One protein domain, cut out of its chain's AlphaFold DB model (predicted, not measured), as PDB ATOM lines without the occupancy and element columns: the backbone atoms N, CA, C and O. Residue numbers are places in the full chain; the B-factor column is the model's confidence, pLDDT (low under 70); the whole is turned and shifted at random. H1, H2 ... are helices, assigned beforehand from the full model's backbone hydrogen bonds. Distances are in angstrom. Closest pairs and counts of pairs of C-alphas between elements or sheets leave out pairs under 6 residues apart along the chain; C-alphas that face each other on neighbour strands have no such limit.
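What this domain is: This is residues 200 to 249 of the 882 residues of the protein "RNase_H_2 domain-containing protein" of Flavobacterium bizetiae (UniProt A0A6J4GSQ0). With little regular structure, this is a small body of loops and three short helices, H2 and H3 packed together and H1 apart from them, from which a wide loop, residues 233 to 241, sticks out. The printed part has 50 residues, with H1, H2 and H3 in that order and no named strand. It is all helix by class, though the helices hold 19 residues. It is compact, with a radius of gyration of the C-alphas of 11.2 A, and spans 29 by 19 by 17 A.

How they stand to each other: Start at H1, residues 209 to 216, which touches no helix. H2, residues 223 to 227, is only just apart from it, the closest C-alphas being 8.3 A apart. H3, residues 244 to 249, touches H2; look at Ser 227 and Leu 249, whose C-alphas, the closest of the two helices, are 4.4 A apart. H1 and H3 are apart. In H1, H2 and H3 every O i to N i+4 pair is within hydrogen-bond range.

Where its parts are: Find C-alpha 209 at (121.950, 160.345, 131.756); from there H1 runs 10.3 A to C-alpha 216. H2 measures 6.2 A and H3 8.6 A, ending at C-alpha 249, (116.272, 162.921, 150.989).

The domain as a whole: The C-alphas of Asp 200 and Tyr 237, the two farthest apart, are 30.6 A apart. The printed part has no cut. The link from H2 to H3 is long, 16 residues, and pLDDT is under 70 at residues 232 to 241.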
ATOM      1  N   ASP A 200     124.837 155.595 143.273       93.31
ATOM      2  CA  ASP A 200     124.735 156.292 141.988       93.31
ATOM      3  C   ASP A 200     123.393 156.997 141.742       93.31
ATOM      4  O   ASP A 200     122.312 156.446 141.957       93.31
ATOM      5  N   LEU A 201     123.446 158.183 141.129       92.75
ATOM      6  CA  LEU A 201     122.251 158.947 140.756       92.75
ATOM      7  C   LEU A 201     121.303 158.218 139.790       92.75
ATOM      8  O   LEU A 201     120.109 158.509 139.798       92.75
ATOM      9  N   SER A 202     121.789 157.283 138.963       92.44
ATOM     10  CA  SER A 202     120.942 156.513 138.037       92.44
ATOM     11  C   SER A 202     120.013 155.516 138.724       92.44
ATOM     12  O   SER A 202     119.092 155.005 138.084       92.44
ATOM     13  N   LEU A 203     120.205 155.255 140.021       91.44
ATOM     14  CA  LEU A 203     119.257 154.473 140.806       91.44
ATOM     15  C   LEU A 203     117.904 155.190 140.917       91.44
ATOM     16  O   LEU A 203     116.868 154.528 140.877       91.44
ATOM     17  N   LEU A 204     117.905 156.529 140.984       90.31
ATOM     18  CA  LEU A 204     116.688 157.333 141.069       90.31
ATOM     19  C   LEU A 204     115.880 157.256 139.770       90.31
ATOM     20  O   LEU A 204     116.302 157.735 138.711       90.31
ATOM     21  N   GLY A 205     114.670 156.705 139.871       73.50
ATOM     22  CA  GLY A 205     113.716 156.657 138.771       73.50
ATOM     23  C   GLY A 205     113.464 158.057 138.208       73.50
ATOM     24  O   GLY A 205     113.248 159.004 138.961       73.50
ATOM     25  N   ASN A 206     113.481 158.178 136.877       73.94
ATOM     26  CA  ASN A 206     113.268 159.406 136.095       73.94
ATOM     27  C   ASN A 206     114.459 160.369 135.919       73.94
ATOM     28  O   ASN A 206     114.286 161.367 135.217       73.94
ATOM     29  N   LEU A 207     115.659 160.089 136.449       85.50
ATOM     30  CA  LEU A 207     116.857 160.864 136.090       85.50
ATOM     31  C   LEU A 207     117.481 160.359 134.785       85.50
ATOM     32  O   LEU A 207     117.923 159.217 134.681       85.50
ATOM     33  N   LYS A 208     117.553 161.227 133.770       86.25
ATOM     34  CA  LYS A 208     118.215 160.895 132.497       86.25
ATOM     35  C   LYS A 208     119.730 161.033 132.619       86.25
ATOM     36  O   LYS A 208     120.221 161.907 133.326       86.25
ATOM     37  N   GLU A 209     120.477 160.284 131.807       85.00
ATOM     38  CA  GLU A 209     121.950 160.345 131.756       85.00
ATOM     39  C   GLU A 209     122.497 161.781 131.636       85.00
ATOM     40  O   GLU A 209     123.430 162.162 132.336       85.00
ATOM     41  N   LYS A 210     121.864 162.629 130.815       83.31
ATOM     42  CA  LYS A 210     122.245 164.047 130.680       83.31
ATOM     43  C   LYS A 210     122.060 164.853 131.971       83.31
ATOM     44  O   LYS A 210     122.834 165.769 132.234       83.31
ATOM     45  N   GLU A 211     121.021 164.557 132.750       86.25
ATOM     46  CA  GLU A 211     120.753 165.225 134.030       86.25
ATOM     47  C   GLU A 211     121.742 164.760 135.102       86.25
ATOM     48  O   GLU A 211     122.206 165.583 135.890       86.25
ATOM     49  N   ILE A 212     122.115 163.478 135.076       88.12
ATOM     50  CA  ILE A 212     123.164 162.903 135.927       88.12
ATOM     51  C   ILE A 212     124.508 163.563 135.618       88.12
ATOM     52  O   ILE A 212     125.128 164.116 136.518       88.12
ATOM     53  N   GLN A 213     124.920 163.629 134.347       84.69
ATOM     54  CA  GLN A 213     126.160 164.306 133.944       84.69
ATOM     55  C   GLN A 213     126.182 165.781 134.378       84.69
ATOM     56  O   GLN A 213     127.197 166.277 134.863       84.69
ATOM     57  N   LEU A 214     125.052 166.487 134.269       82.75
ATOM     58  CA  LEU A 214     124.939 167.875 134.717       82.75
ATOM     59  C   LEU A 214     125.078 168.024 136.243       82.75
ATOM     60  O   LEU A 214     125.607 169.037 136.703       82.75
ATOM     61  N   LYS A 215     124.609 167.044 137.023       84.88
ATOM     62  CA  LYS A 215     124.799 166.987 138.482       84.88
ATOM     63  C   LYS A 215     126.246 166.617 138.840       84.88
ATOM     64  O   LYS A 215     126.849 167.336 139.636       84.88
ATOM     65  N   ASN A 216     126.835 165.629 138.165       83.62
ATOM     66  CA  ASN A 216     128.238 165.233 138.326       83.62
ATOM     67  C   ASN A 216     129.187 166.412 138.057       83.62
ATOM     68  O   ASN A 216     130.086 166.683 138.848       83.62
ATOM     69  N   ASN A 217     128.927 167.205 137.012       76.81
ATOM     70  CA  ASN A 217     129.709 168.411 136.703       76.81
ATOM     71  C   ASN A 217     129.638 169.489 137.801       76.81
ATOM     72  O   ASN A 217     130.501 170.362 137.858       76.81
ATOM     73  N   ARG A 218     128.627 169.433 138.681       76.12
ATOM     74  CA  ARG A 218     128.469 170.302 139.860       76.12
ATOM     75  C   ARG A 218     129.010 169.672 141.150       76.12
ATOM     76  O   ARG A 218     128.765 170.216 142.222       76.12
ATOM     77  N   GLY A 219     129.704 168.538 141.058       80.25
ATOM     78  CA  GLY A 219     130.249 167.816 142.209       80.25
ATOM     79  C   GLY A 219     129.231 166.953 142.960       80.25
ATOM     80  O   GLY A 219     129.497 166.571 144.095       80.25
ATOM     81  N   ILE A 220     128.066 166.674 142.363       87.38
ATOM     82  CA  ILE A 220     127.037 165.799 142.938       87.38
ATOM     83  C   ILE A 220     127.070 164.481 142.172       87.38
ATOM     84  O   ILE A 220     126.521 164.399 141.079       87.38
ATOM     85  N   PHE A 221     127.713 163.478 142.753       88.44
ATOM     86  CA  PHE A 221     127.933 162.151 142.186       88.44
ATOM     87  C   PHE A 221     127.036 161.077 142.803       88.44
ATOM     88  O   PHE A 221     126.854 160.028 142.193       88.44
ATOM     89  N   SER A 222     126.467 161.342 143.985       92.50
ATOM     90  CA  SER A 222     125.734 160.337 144.756       92.50
ATOM     91  C   SER A 222     124.328 160.780 145.176       92.50
ATOM     92  O   SER A 222     124.058 161.983 145.296       92.50
ATOM     93  N   VAL A 223     123.417 159.830 145.421       92.81
ATOM     94  CA  VAL A 223     122.058 160.109 145.930       92.81
ATOM     95  C   VAL A 223     122.149 160.817 147.281       92.81
ATOM     96  O   VAL A 223     121.490 161.836 147.498       92.81
ATOM     97  N   LYS A 224     123.064 160.395 148.153       91.25
ATOM     98  CA  LYS A 224     123.363 161.080 149.411       91.25
ATOM     99  C   LYS A 224     123.799 162.527 149.190       91.25
ATOM    100  O   LYS A 224     123.268 163.412 149.855       91.25
ATOM    101  N   GLN A 225     124.693 162.824 148.250       87.88
ATOM    102  CA  GLN A 225     125.067 164.213 147.944       87.88
ATOM    103  C   GLN A 225     123.879 165.023 147.406       87.88
ATOM    104  O   GLN A 225     123.694 166.185 147.776       87.88
ATOM    105  N   LEU A 226     123.039 164.398 146.579       89.88
ATOM    106  CA  LEU A 226     121.836 165.014 146.030       89.88
ATOM    107  C   LEU A 226     120.799 165.351 147.116       89.88
ATOM    108  O   LEU A 226     120.117 166.368 147.010       89.88
ATOM    109  N   SER A 227     120.715 164.557 148.183       91.06
ATOM    110  CA  SER A 227     119.804 164.824 149.304       91.06
ATOM    111  C   SER A 227     120.104 166.156 150.014       91.06
ATOM    112  O   SER A 227     119.190 166.886 150.392       91.06
ATOM    113  N   TYR A 228     121.384 166.536 150.146       84.56
ATOM    114  CA  TYR A 228     121.795 167.745 150.875       84.56
ATOM    115  C   TYR A 228     121.454 169.048 150.148       84.56
ATOM    116  O   TYR A 228     121.478 170.119 150.756       84.56
ATOM    117  N   ILE A 229     121.149 168.982 148.850       83.62
ATOM    118  CA  ILE A 229     120.798 170.171 148.070       83.62
ATOM    119  C   ILE A 229     119.299 170.483 148.101       83.62
ATOM    120  O   ILE A 229     118.899 171.542 147.606       83.62
ATOM    121  N   PHE A 230     118.471 169.604 148.680       83.69
ATOM    122  CA  PHE A 230     117.050 169.879 148.830       83.69
ATOM    123  C   PHE A 230     116.830 171.124 149.701       83.69
ATOM    124  O   PHE A 230     117.387 171.271 150.789       83.69
ATOM    125  N   ARG A 231     116.007 172.050 149.203       71.44
ATOM    126  CA  ARG A 231     115.560 173.240 149.933       71.44
ATOM    127  C   ARG A 231     114.078 173.451 149.664       71.44
ATOM    128  O   ARG A 231     113.692 173.607 148.504       71.44
ATOM    129  N   ALA A 232     113.274 173.530 150.723       68.56
ATOM    130  CA  ALA A 232     111.860 173.878 150.618       68.56
ATOM    131  C   ALA A 232     111.710 175.264 149.949       68.56
ATOM    132  O   ALA A 232     112.219 176.275 150.445       68.56
ATOM    133  N   LYS A 233     111.076 175.321 148.768       62.03
ATOM    134  CA  LYS A 233     110.915 176.562 147.984       62.03
ATOM    135  C   LYS A 233     109.727 177.395 148.486       62.03
ATOM    136  O   LYS A 233     108.726 176.857 148.935       62.03
ATOM    137  N   LYS A 234     109.824 178.726 148.343       51.38
ATOM    138  CA  LYS A 234     108.837 179.725 148.817       51.38
ATOM    139  C   LYS A 234     107.497 179.766 148.056       51.38
ATOM    140  O   LYS A 234     106.620 180.495 148.505       51.38
ATOM    141  N   ASN A 235     107.339 179.088 146.915       48.50
ATOM    142  CA  ASN A 235     106.217 179.344 146.004       48.50
ATOM    143  C   ASN A 235     105.581 178.035 145.479       48.50
ATOM    144  O   ASN A 235     106.258 177.315 144.742       48.50
ATOM    145  N   PRO A 236     104.318 177.725 145.828       47.00
ATOM    146  CA  PRO A 236     103.643 176.479 145.445       47.00
ATOM    147  C   PRO A 236     103.186 176.436 143.972       47.00
ATOM    148  O   PRO A 236     102.792 175.385 143.486       47.00
ATOM    149  N   TYR A 237     103.290 177.539 143.221       44.88
ATOM    150  CA  TYR A 237     102.804 177.634 141.832       44.88
ATOM    151  C   TYR A 237     103.814 177.214 140.745       44.88
ATOM    152  O   TYR A 237     103.578 177.426 139.554       44.88
ATOM    153  N   ILE A 238     104.961 176.630 141.107       49.81
ATOM    154  CA  ILE A 238     105.885 176.077 140.105       49.81
ATOM    155  C   ILE A 238     105.237 174.814 139.531       49.81
ATOM    156  O   ILE A 238     104.916 173.907 140.290       49.81
ATOM    157  N   LYS A 239     105.069 174.759 138.198       50.97
ATOM    158  CA  LYS A 239     104.600 173.579 137.445       50.97
ATOM    159  C   LYS A 239     105.069 172.283 138.117       50.97
ATOM    160  O   LYS A 239     106.276 172.046 138.194       50.97
ATOM    161  N   ARG A 240     104.090 171.496 138.579       60.44
ATOM    162  CA  ARG A 240     104.212 170.201 139.260       60.44
ATOM    163  C   ARG A 240     105.245 169.330 138.541       60.44
ATOM    164  O   ARG A 240     104.982 168.806 137.461       60.44
ATOM    165  N   LYS A 241     106.462 169.279 139.078       69.94
ATOM    166  CA  LYS A 241     107.565 168.489 138.534       69.94
ATOM    167  C   LYS A 241     108.176 167.703 139.679       69.94
ATOM    168  O   LYS A 241     108.487 168.290 140.714       69.94
ATOM    169  N   PHE A 242     108.380 166.413 139.436       83.00
ATOM    170  CA  PHE A 242     109.121 165.509 140.308       83.00
ATOM    171  C   PHE A 242     110.416 166.153 140.818       83.00
ATOM    172  O   PHE A 242     111.141 166.782 140.036       83.00
ATOM    173  N   LEU A 243     110.689 165.996 142.115       87.88
ATOM    174  CA  LEU A 243     111.844 166.557 142.818       87.88
ATOM    175  C   LEU A 243     112.845 165.444 143.184       87.88
ATOM    176  O   LEU A 243     112.718 164.834 144.250       87.88
ATOM    177  N   PRO A 244     113.874 165.187 142.350       89.25
ATOM    178  CA  PRO A 244     114.886 164.171 142.632       89.25
ATOM    179  C   PRO A 244     115.621 164.407 143.953       89.25
ATOM    180  O   PRO A 244     116.011 163.459 144.620       89.25
ATOM    181  N   GLU A 245     115.798 165.670 144.342       90.62
ATOM    182  CA  GLU A 245     116.440 166.058 145.598       90.62
ATOM    183  C   GLU A 245     115.631 165.615 146.826       90.62
ATOM    184  O   GLU A 245     116.213 165.157 147.804       90.62
ATOM    185  N   LEU A 246     114.298 165.714 146.762       89.94
ATOM    186  CA  LEU A 246     113.410 165.277 147.843       89.94
ATOM    187  C   LEU A 246     113.329 163.750 147.910       89.94
ATOM    188  O   LEU A 246     113.360 163.178 148.992       89.94
ATOM    189  N   LYS A 247     113.304 163.076 146.754       92.69
ATOM    190  CA  LYS A 247     113.381 161.609 146.688       92.69
ATOM    191  C   LYS A 247     114.698 161.086 147.272       92.69
ATOM    192  O   LYS A 247     114.704 160.126 148.031       92.69
ATOM    193  N   ALA A 248     115.807 161.753 146.961       93.06
ATOM    194  CA  ALA A 248     117.109 161.445 147.538       93.06
ATOM    195  C   ALA A 248     117.139 161.655 149.061       93.06
ATOM    196  O   ALA A 248     117.764 160.877 149.778       93.06
ATOM    197  N   LEU A 249     116.452 162.689 149.558       92.25
ATOM    198  CA  LEU A 249     116.272 162.921 150.989       92.25
ATOM    199  C   LEU A 249     115.449 161.808 151.651       92.25
ATOM    200  O   LEU A 249     115.887 161.288 152.672       92.25
TER     201      LEU A 249